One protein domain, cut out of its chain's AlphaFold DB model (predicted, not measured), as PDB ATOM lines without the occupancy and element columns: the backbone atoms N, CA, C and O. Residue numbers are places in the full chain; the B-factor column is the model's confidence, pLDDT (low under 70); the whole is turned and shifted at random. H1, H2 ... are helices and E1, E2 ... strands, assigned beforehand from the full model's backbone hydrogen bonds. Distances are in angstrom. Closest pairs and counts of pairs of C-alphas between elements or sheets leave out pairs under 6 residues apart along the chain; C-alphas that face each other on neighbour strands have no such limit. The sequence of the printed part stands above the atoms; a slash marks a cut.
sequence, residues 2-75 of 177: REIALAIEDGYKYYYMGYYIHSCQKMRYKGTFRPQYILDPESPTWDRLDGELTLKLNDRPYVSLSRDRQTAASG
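What this domain is: This is residues 2 to 75 of the 177 residues of the protein "Putative Arginyl-tRNA--protein transferase 1" of Aspergillus calidoustus (UniProt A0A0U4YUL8). The model is a loose, drawn-out string of short parts, with H1 at one end, H4 at the other and a tiny hairpin, E1 and E2, near the middle; no helix touches another. The printed part has 74 residues, with four named helices and two antiparallel strands in the order H1 H2 E1 E2 H3 H4; the class is mostly helix, as helices hold 33 and strands 6 of the 39 residues in named elements. It is loose, with a radius of gyration of the C-alphas of 14.1 A, spanning 47 by 28 by 17 A.

How they stand to each other: Start at H1, residues 2 to 9, apart from H2, residues 25 to 31. Next find the hairpin of E1, residues 37 to 39, and E2, residues 46 to 48, where N 38 and O 47, 2.8 A apart, are within hydrogen-bond range. H3, residues 51 to 59, and H4, residues 65 to 73, are close but not clearly touching; their closest C-alphas, of Leu 53 and Leu 65, are 7.4 A apart. In the four helices every O i to N i+4 pair is within hydrogen-bond range.

Where its parts are: Find C-alpha 2 at (64.528, -1.889, -157.351), where H1 begins; H4 ends at C-alpha 73, (49.077, 30.350, -132.294). H3 runs 13.0 A, H4 12.2 A.

The domain as a whole: The printed part has no cut; its farthest C-alphas, of Arg 2 and Gly 75, are 48.0 A apart. The link from H1 to H2 is long. Residue 75 has pLDDT under 70.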
ATOM      1  N   ARG A   2      65.596  -0.911-157.585       87.94
ATOM      2  CA  ARG A   2      64.528  -1.889-157.351       87.94
ATOM      3  C   ARG A   2      63.576  -1.444-156.238       87.94
ATOM      4  O   ARG A   2      62.377  -1.614-156.353       87.94
ATOM      5  N   GLU A   3      64.119  -0.817-155.204       88.00
ATOM      6  CA  GLU A   3      63.400  -0.319-154.031       88.00
ATOM      7  C   GLU A   3      62.427   0.804-154.406       88.00
ATOM      8  O   GLU A   3      61.288   0.818-153.960       88.00
ATOM      9  N   ILE A   4      62.863   1.710-155.290       86.25
ATOM     10  CA  ILE A   4      62.025   2.798-155.813       86.25
ATOM     11  C   ILE A   4      60.901   2.230-156.686       86.25
ATOM     12  O   ILE A   4      59.766   2.676-156.567       86.25
ATOM     13  N   ALA A   5      61.200   1.246-157.541       91.38
ATOM     14  CA  ALA A   5      60.182   0.594-158.363       91.38
ATOM     15  C   ALA A   5      59.113  -0.093-157.496       91.38
ATOM     16  O   ALA A   5      57.933   0.172-157.685       91.38
ATOM     17  N   LEU A   6      59.529  -0.864-156.484       91.62
ATOM     18  CA  LEU A   6      58.614  -1.500-155.527       91.62
ATOM     19  C   LEU A   6      57.768  -0.470-154.771       91.62
ATOM     20  O   LEU A   6      56.565  -0.650-154.628       91.62
ATOM     21  N   ALA A   7      58.372   0.642-154.335       91.50
ATOM     22  CA  ALA A   7      57.636   1.693-153.641       91.50
ATOM     23  C   ALA A   7      56.504   2.281-154.505       91.50
ATOM     24  O   ALA A   7      55.426   2.577-153.997       91.50
ATOM     25  N   ILE A   8      56.747   2.425-155.811       91.19
ATOM     26  CA  ILE A   8      55.754   2.898-156.781       91.19
ATOM     27  C   ILE A   8      54.677   1.830-157.025       91.19
ATOM     28  O   ILE A   8      53.496   2.173-157.053       91.19
ATOM     29  N   GLU A   9      55.069   0.565-157.199       95.12
ATOM     30  CA  GLU A   9      54.158  -0.565-157.444       95.12
ATOM     31  C   GLU A   9      53.173  -0.777-156.285       95.12
ATOM     32  O   GLU A   9      51.974  -0.920-156.523       95.12
ATOM     33  N   ASP A  10      53.654  -0.698-155.044       94.38
ATOM     34  CA  ASP A  10      52.837  -0.825-153.831       94.38
ATOM     35  C   ASP A  10      52.109   0.484-153.449       94.38
ATOM     36  O   ASP A  10      51.403   0.549-152.442       94.38
ATOM     37  N   GLY A  11      52.260   1.552-154.242       94.00
ATOM     38  CA  GLY A  11      51.546   2.817-154.048       94.00
ATOM     39  C   GLY A  11      52.026   3.659-152.858       94.00
ATOM     40  O   GLY A  11      51.291   4.529-152.380       94.00
ATOM     41  N   TYR A  12      53.250   3.445-152.370       89.94
ATOM     42  CA  TYR A  12      53.819   4.254-151.296       89.94
ATOM     43  C   TYR A  12      54.158   5.666-151.780       89.94
ATOM     44  O   TYR A  12      54.877   5.881-152.756       89.94
ATOM     45  N   LYS A  13      53.687   6.668-151.033       86.31
ATOM     46  CA  LYS A  13      53.959   8.084-151.325       86.31
ATOM     47  C   LYS A  13      55.385   8.515-150.960       86.31
ATOM     48  O   LYS A  13      55.905   9.465-151.545       86.31
ATOM     49  N   TYR A  14      55.996   7.851-149.981       85.75
ATOM     50  CA  TYR A  14      57.301   8.208-149.430       85.75
ATOM     51  C   TYR A  14      58.199   6.974-149.360       85.75
ATOM     52  O   TYR A  14      57.751   5.904-148.957       85.75
ATOM     53  N   TYR A  15      59.470   7.143-149.719       88.62
ATOM     54  CA  TYR A  15      60.509   6.132-149.547       88.62
ATOM     55  C   TYR A  15      61.468   6.590-148.449       88.62
ATOM     56  O   TYR A  15      62.144   7.612-148.593       88.62
ATOM     57  N   TYR A  16      61.500   5.860-147.334       89.06
ATOM     58  CA  TYR A  16      62.327   6.216-146.186       89.06
ATOM     59  C   TYR A  16      63.801   5.891-146.457       89.06
ATOM     60  O   TYR A  16      64.177   4.732-146.602       89.06
ATOM     61  N   MET A  17      64.644   6.925-146.520       87.00
ATOM     62  CA  MET A  17      66.085   6.796-146.797       87.00
ATOM     63  C   MET A  17      66.962   6.847-145.533       87.00
ATOM     64  O   MET A  17      68.186   6.930-145.644       87.00
ATOM     65  N   GLY A  18      66.348   6.811-144.345       90.44
ATOM     66  CA  GLY A  18      67.026   6.903-143.051       90.44
ATOM     67  C   GLY A  18      66.958   8.290-142.405       90.44
ATOM     68  O   GLY A  18      66.200   9.166-142.825       90.44
ATOM     69  N   TYR A  19      67.759   8.477-141.355       90.31
ATOM     70  CA  TYR A  19      67.813   9.710-140.570       90.31
ATOM     71  C   TYR A  19      68.557  10.840-141.285       90.31
ATOM     72  O   TYR A  19      69.516  10.602-142.019       90.31
ATOM     73  N   TYR A  20      68.154  12.084-141.013       91.69
ATOM     74  CA  TYR A  20      68.823  13.290-141.496       91.69
ATOM     75  C   TYR A  20      69.537  14.016-140.349       91.69
ATOM     76  O   TYR A  20      68.896  14.494-139.422       91.69
ATOM     77  N   ILE A  21      70.865  14.134-140.436       92.44
ATOM     78  CA  ILE A  21      71.692  14.832-139.440       92.44
ATOM     79  C   ILE A  21      72.169  16.152-140.045       92.44
ATOM     80  O   ILE A  21      73.077  16.161-140.881       92.44
ATOM     81  N   HIS A  22      71.563  17.269-139.636       92.75
ATOM     82  CA  HIS A  22      71.796  18.569-140.272       92.75
ATOM     83  C   HIS A  22      73.240  19.085-140.117       92.75
ATOM     84  O   HIS A  22      73.778  19.706-141.033       92.75
ATOM     85  N   SER A  23      73.911  18.780-139.004       91.00
ATOM     86  CA  SER A  23      75.310  19.172-138.775       91.00
ATOM     87  C   SER A  23      76.297  18.486-139.736       91.00
ATOM     88  O   SER A  23      77.375  19.015-140.012       91.00
ATOM     89  N   CYS A  24      75.932  17.341-140.325       93.50
ATOM     90  CA  CYS A  24      76.791  16.604-141.246       93.50
ATOM     91  C   CYS A  24      76.782  17.218-142.655       93.50
ATOM     92  O   CYS A  24      75.775  17.189-143.369       93.50
ATOM     93  N   GLN A  25      77.948  17.676-143.126       93.19
ATOM     94  CA  GLN A  25      78.116  18.264-144.465       93.19
ATOM     95  C   GLN A  25      77.603  17.350-145.594       93.19
ATOM     96  O   GLN A  25      76.998  17.829-146.555       93.19
ATOM     97  N   LYS A  26      77.821  16.031-145.486       93.12
ATOM     98  CA  LYS A  26      77.374  15.065-146.506       93.12
ATOM     99  C   LYS A  26      75.850  14.995-146.583       93.12
ATOM    100  O   LYS A  26      75.306  14.871-147.678       93.12
ATOM    101  N   MET A  27      75.171  15.095-145.442       93.19
ATOM    102  CA  MET A  27      73.710  15.087-145.384       93.19
ATOM    103  C   MET A  27      73.142  16.397-145.918       93.19
ATOM    104  O   MET A  27      72.241  16.342-146.747       93.19
ATOM    105  N   ARG A  28      73.735  17.553-145.579       92.25
ATOM    106  CA  ARG A  28      73.339  18.844-146.170       92.25
ATOM    107  C   ARG A  28      73.463  18.852-147.688       92.25
ATOM    108  O   ARG A  28      72.533  19.276-148.363       92.25
ATOM    109  N   TYR A  29      74.563  18.324-148.232       92.44
ATOM    110  CA  TYR A  29      74.712  18.147-149.678       92.44
ATOM    111  C   TYR A  29      73.595  17.264-150.260       92.44
ATOM    112  O   TYR A  29      72.931  17.672-151.211       92.44
ATOM    113  N   LYS A  30      73.316  16.096-149.661       91.88
ATOM    114  CA  LYS A  30      72.226  15.208-150.108       91.88
ATOM    115  C   LYS A  30      70.833  15.842-149.977       91.88
ATOM    116  O   LYS A  30      69.967  15.571-150.800       91.88
ATOM    117  N   GLY A  31      70.629  16.721-149.000       90.56
ATOM    118  CA  GLY A  31      69.386  17.473-148.818       90.56
ATOM    119  C   GLY A  31      69.115  18.508-149.914       90.56
ATOM    120  O   GLY A  31      67.992  18.988-150.027       90.56
ATOM    121  N   THR A  32      70.109  18.851-150.747       90.69
ATOM    122  CA  THR A  32      69.914  19.803-151.857       90.69
ATOM    123  C   THR A  32      69.211  19.198-153.074       90.69
ATOM    124  O   THR A  32      68.620  19.942-153.860       90.69
ATOM    125  N   PHE A  33      69.232  17.870-153.239       89.94
ATOM    126  CA  PHE A  33      68.443  17.198-154.273       89.94
ATOM    127  C   PHE A  33      66.966  17.353-153.927       89.94
ATOM    128  O   PHE A  33      66.604  17.127-152.786       89.94
ATOM    129  N   ARG A  34      66.103  17.745-154.870       88.44
ATOM    130  CA  ARG A  34      64.672  17.981-154.603       88.44
ATOM    131  C   ARG A  34      63.788  17.066-155.454       88.44
ATOM    132  O   ARG A  34      64.167  16.785-156.591       88.44
ATOM    133  N   PRO A  35      62.603  16.664-154.954       90.19
ATOM    134  CA  PRO A  35      62.021  17.004-153.647       90.19
ATOM    135  C   PRO A  35      62.548  16.119-152.502       90.19
ATOM    136  O   PRO A  35      62.818  14.941-152.708       90.19
ATOM    137  N   GLN A  36      62.662  16.678-151.292       92.00
ATOM    138  CA  GLN A  36      63.018  15.952-150.062       92.00
ATOM    139  C   GLN A  36      62.096  16.383-148.929       92.00
ATOM    140  O   GLN A  36      61.677  17.543-148.868       92.00
ATOM    141  N   TYR A  37      61.804  15.442-148.040       93.31
ATOM    142  CA  TYR A  37      60.930  15.643-146.896       93.31
ATOM    143  C   TYR A  37      61.602  15.091-145.638       93.31
ATOM    144  O   TYR A  37      62.310  14.087-145.707       93.31
ATOM    145  N   ILE A  38      61.376  15.747-144.505       92.56
ATOM    146  CA  ILE A  38      61.768  15.285-143.173       92.56
ATOM    147  C   ILE A  38      60.493  15.035-142.373       92.56
ATOM    148  O   ILE A  38      59.529  15.790-142.477       92.56
ATOM    149  N   LEU A  39      60.492  13.950-141.602       91.50
ATOM    150  CA  LEU A  39      59.431  13.662-140.651       91.50
ATOM    151  C   LEU A  39      59.601  14.561-139.421       91.50
ATOM    152  O   LEU A  39      60.664  14.560-138.800       91.50
ATOM    153  N   ASP A  40      58.565  15.321-139.086       90.81
ATOM    154  CA  ASP A  40      58.512  16.126-137.871       90.81
ATOM    155  C   ASP A  40      58.514  15.205-136.634       90.81
ATOM    156  O   ASP A  40      57.670  14.306-136.570       90.81
ATOM    157  N   PRO A  41      59.425  15.397-135.659       87.69
ATOM    158  CA  PRO A  41      59.555  14.492-134.513       87.69
ATOM    159  C   PRO A  41      58.320  14.450-133.604       87.69
ATOM    160  O   PRO A  41      58.120  13.455-132.917       87.69
ATOM    161  N   GLU A  42      57.494  15.502-133.589       88.56
ATOM    162  CA  GLU A  42      56.368  15.620-132.648       88.56
ATOM    163  C   GLU A  42      54.997  15.297-133.266       88.56
ATOM    164  O   GLU A  42      54.138  14.758-132.575       88.56
ATOM    165  N   SER A  43      54.761  15.594-134.551       87.62
ATOM    166  CA  SER A  43      53.425  15.466-135.178       87.62
ATOM    167  C   SER A  43      53.290  14.373-136.251       87.62
ATOM    168  O   SER A  43      52.294  14.326-136.975       87.62
ATOM    169  N   PRO A  44      54.231  13.424-136.304       84.19
ATOM    170  CA  PRO A  44      54.485  12.539-137.450       84.19
ATOM    171  C   PRO A  44      54.165  13.068-138.866       84.19
ATOM    172  O   PRO A  44      53.807  12.286-139.752       84.19
ATOM    173  N   THR A  45      54.286  14.375-139.125       89.44
ATOM    174  CA  THR A  45      54.004  14.948-140.451       89.44
ATOM    175  C   THR A  45      55.257  15.082-141.303       89.44
ATOM    176  O   THR A  45      56.316  15.459-140.816       89.44
ATOM    177  N   TRP A  46      55.133  14.823-142.605       91.00
ATOM    178  CA  TRP A  46      56.216  15.036-143.566       91.00
ATOM    179  C   TRP A  46      56.267  16.494-144.029       91.00
ATOM    180  O   TRP A  46      55.444  16.917-144.845       91.00
ATOM    181  N   ASP A  47      57.270  17.235-143.568       92.12
ATOM    182  CA  ASP A  47      57.539  18.614-143.970       92.12
ATOM    183  C   ASP A  47      58.648  18.670-145.028       92.12
ATOM    184  O   ASP A  47      59.529  17.810-145.093       92.12
ATOM    185  N   ARG A  48      58.613  19.672-145.912       92.56
ATOM    186  CA  ARG A  48      59.641  19.827-146.952       92.56
ATOM    187  C   ARG A  48      60.959  20.288-146.347       92.56
ATOM    188  O   ARG A  48      60.991  21.207-145.535       92.56
ATOM    189  N   LEU A  49      62.059  19.692-146.807       92.81
ATOM    190  CA  LEU A  49      63.414  20.127-146.458       92.81
ATOM    191  C   LEU A  49      63.834  21.340-147.302       92.81
ATOM    192  O   LEU A  49      64.748  21.277-148.127       92.81
ATOM    193  N   ASP A  50      63.121  22.449-147.148       89.88
ATOM    194  CA  ASP A  50      63.415  23.711-147.815       89.88
ATOM    195  C   ASP A  50      63.045  24.927-146.952       89.88
ATOM    196  O   ASP A  50      62.499  24.802-145.855       89.88
ATOM    197  N   GLY A  51      63.439  26.113-147.434       88.94
ATOM    198  CA  GLY A  51      63.047  27.412-146.884       88.94
ATOM    199  C   GLY A  51      63.146  27.504-145.361       88.94
ATOM    200  O   GLY A  51      64.240  27.523-144.799       88.94
ATOM    201  N   GLU A  52      61.979  27.575-144.721       91.38
ATOM    202  CA  GLU A  52      61.807  27.749-143.279       91.38
ATOM    203  C   GLU A  52      62.480  26.643-142.454       91.38
ATOM    204  O   GLU A  52      63.214  26.951-141.515       91.38
ATOM    205  N   LEU A  53      62.280  25.366-142.813       92.06
ATOM    206  CA  LEU A  53      62.822  24.242-142.044       92.06
ATOM    207  C   LEU A  53      64.351  24.263-142.057       92.06
ATOM    208  O   LEU A  53      64.996  24.123-141.021       92.06
ATOM    209  N   THR A  54      64.935  24.492-143.233       92.00
ATOM    210  CA  THR A  54      66.390  24.568-143.389       92.00
ATOM    211  C   THR A  54      66.980  25.736-142.604       92.00
ATOM    212  O   THR A  54      68.029  25.572-141.989       92.00
ATOM    213  N   LEU A  55      66.319  26.900-142.592       92.69
ATOM    214  CA  LEU A  55      66.769  28.056-141.808       92.69
ATOM    215  C   LEU A  55      66.760  27.756-140.307       92.69
ATOM    216  O   LEU A  55      67.754  28.022-139.638       92.69
ATOM    217  N   LYS A  56      65.691  27.137-139.797       94.12
ATOM    218  CA  LYS A  56      65.591  26.747-138.384       94.12
ATOM    219  C   LYS A  56      66.629  25.692-137.995       94.12
ATOM    220  O   LYS A  56      67.197  25.778-136.913       94.12
ATOM    221  N   LEU A  57      66.906  24.727-138.874       93.25
ATOM    222  CA  LEU A  57      67.909  23.683-138.628       93.25
ATOM    223  C   LEU A  57      69.355  24.211-138.634       93.25
ATOM    224  O   LEU A  57      70.219  23.597-138.012       93.25
ATOM    225  N   ASN A  58      69.627  25.330-139.318       91.69
ATOM    226  CA  ASN A  58      70.933  25.994-139.240       91.69
ATOM    227  C   ASN A  58      71.153  26.679-137.878       91.69
ATOM    228  O   ASN A  58      72.299  26.851-137.473       91.69
ATOM    229  N   ASP A  59      70.073  27.108-137.218       92.56
ATOM    230  CA  ASP A  59      70.118  27.886-135.974       92.56
ATOM    231  C   ASP A  59      70.118  26.995-134.723       92.56
ATOM    232  O   ASP A  59      70.873  27.234-133.783       92.56
ATOM    233  N   ARG A  60      69.311  25.925-134.719       92.19
ATOM    234  CA  ARG A  60      69.167  25.025-133.565       92.19
ATOM    235  C   ARG A  60      69.157  23.544-133.963       92.19
ATOM    236  O   ARG A  60      68.624  23.197-135.019       92.19
ATOM    237  N   PRO A  61      69.689  22.648-133.107       88.38
ATOM    238  CA  PRO A  61      69.814  21.222-133.420       88.38
ATOM    239  C   PRO A  61      68.468  20.488-133.466       88.38
ATOM    240  O   PRO A  61      68.302  19.564-134.260       88.38
ATOM    241  N   TYR A  62      67.504  20.906-132.642       89.69
ATOM    242  CA  TYR A  62      66.172  20.312-132.576       89.69
ATOM    243  C   TYR A  62      65.129  21.284-133.133       89.69
ATOM    244  O   TYR A  62      64.964  22.398-132.625       89.69
ATOM    245  N   VAL A  63      64.395  20.859-134.160       92.00
ATOM    246  CA  VAL A  63      63.347  21.655-134.810       92.00
ATOM    247  C   VAL A  63      62.095  20.806-134.963       92.00
ATOM    248  O   VAL A  63      62.159  19.721-135.534       92.00
ATOM    249  N   SER A  64      60.961  21.348-134.519       92.56
ATOM    250  CA  SER A  64      59.637  20.838-134.865       92.56
ATOM    251  C   SER A  64      58.759  21.973-135.385       92.56
ATOM    252  O   SER A  64      58.533  22.962-134.684       92.56
ATOM    253  N   LEU A  65      58.277  21.856-136.628       91.88
ATOM    254  CA  LEU A  65      57.431  22.892-137.232       91.88
ATOM    255  C   LEU A  65      56.010  22.876-136.672       91.88
ATOM    256  O   LEU A  65      55.367  23.923-136.610       91.88
ATOM    257  N   SER A  66      55.485  21.713-136.278       90.94
ATOM    258  CA  SER A  66      54.184  21.647-135.607       90.94
ATOM    259  C   SER A  66      54.208  22.394-134.278       90.94
ATOM    260  O   SER A  66      53.337  23.238-134.061       90.94
ATOM    261  N   ARG A  67      55.247  22.181-133.463       90.19
ATOM    262  CA  ARG A  67      55.453  22.911-132.211       90.19
ATOM    263  C   ARG A  67      55.553  24.410-132.436       90.19
ATOM    264  O   ARG A  67      54.816  25.166-131.818       90.19
ATOM    265  N   ASP A  68      56.397  24.842-133.371       90.75
ATOM    266  CA  ASP A  68      56.559  26.271-133.663       90.75
ATOM    267  C   ASP A  68      55.234  26.929-134.086       90.75
ATOM    268  O   ASP A  68      54.931  28.047-133.668       90.75
ATOM    269  N   ARG A  69      54.415  26.227-134.885       90.31
ATOM    270  CA  ARG A  69      53.078  26.694-135.284       90.31
ATOM    271  C   ARG A  69      52.124  26.784-134.091       90.31
ATOM    272  O   ARG A  69      51.372  27.751-133.998       90.31
ATOM    273  N   GLN A  70      52.154  25.809-133.181       87.88
ATOM    274  CA  GLN A  70      51.330  25.816-131.969       87.88
ATOM    275  C   GLN A  70      51.722  26.957-131.022       87.88
ATOM    276  O   GLN A  70      50.844  27.670-130.545       87.88
ATOM    277  N   THR A  71      53.021  27.179-130.803       86.94
ATOM    278  CA  THR A  71      53.537  28.278-129.974       86.94
ATOM    279  C   THR A  71      53.177  29.647-130.555       86.94
ATOM    280  O   THR A  71      52.748  30.539-129.826       86.94
ATOM    281  N   ALA A  72      53.281  29.806-131.880       84.69
ATOM    282  CA  ALA A  72      52.867  31.032-132.556       84.69
ATOM    283  C   ALA A  72      51.353  31.290-132.422       84.69
ATOM    284  O   ALA A  72      50.935  32.435-132.257       84.69
ATOM    285  N   ALA A  73      50.527  30.238-132.457       81.50
ATOM    286  CA  ALA A  73      49.077  30.350-132.294       81.50
ATOM    287  C   ALA A  73      48.647  30.651-130.846       81.50
ATOM    288  O   ALA A  73      47.647  31.336-130.639       81.50
ATOM    289  N   SER A  74      49.389  30.164-129.846       76.44
ATOM    290  CA  SER A  74      49.089  30.373-128.424       76.44
ATOM    291  C   SER A  74      49.653  31.681-127.853       76.44
ATOM    292  O   SER A  74      49.477  31.950-126.664       76.44
ATOM    293  N   GLY A  75      50.321  32.507-128.671       61.03
ATOM    294  CA  GLY A  75      50.827  33.834-128.286       61.03
ATOM    295  C   GLY A  75      51.849  33.816-127.145       61.03
ATOM    296  O   GLY A  75      52.146  34.853-126.557       61.03
TER     297      GLY A  75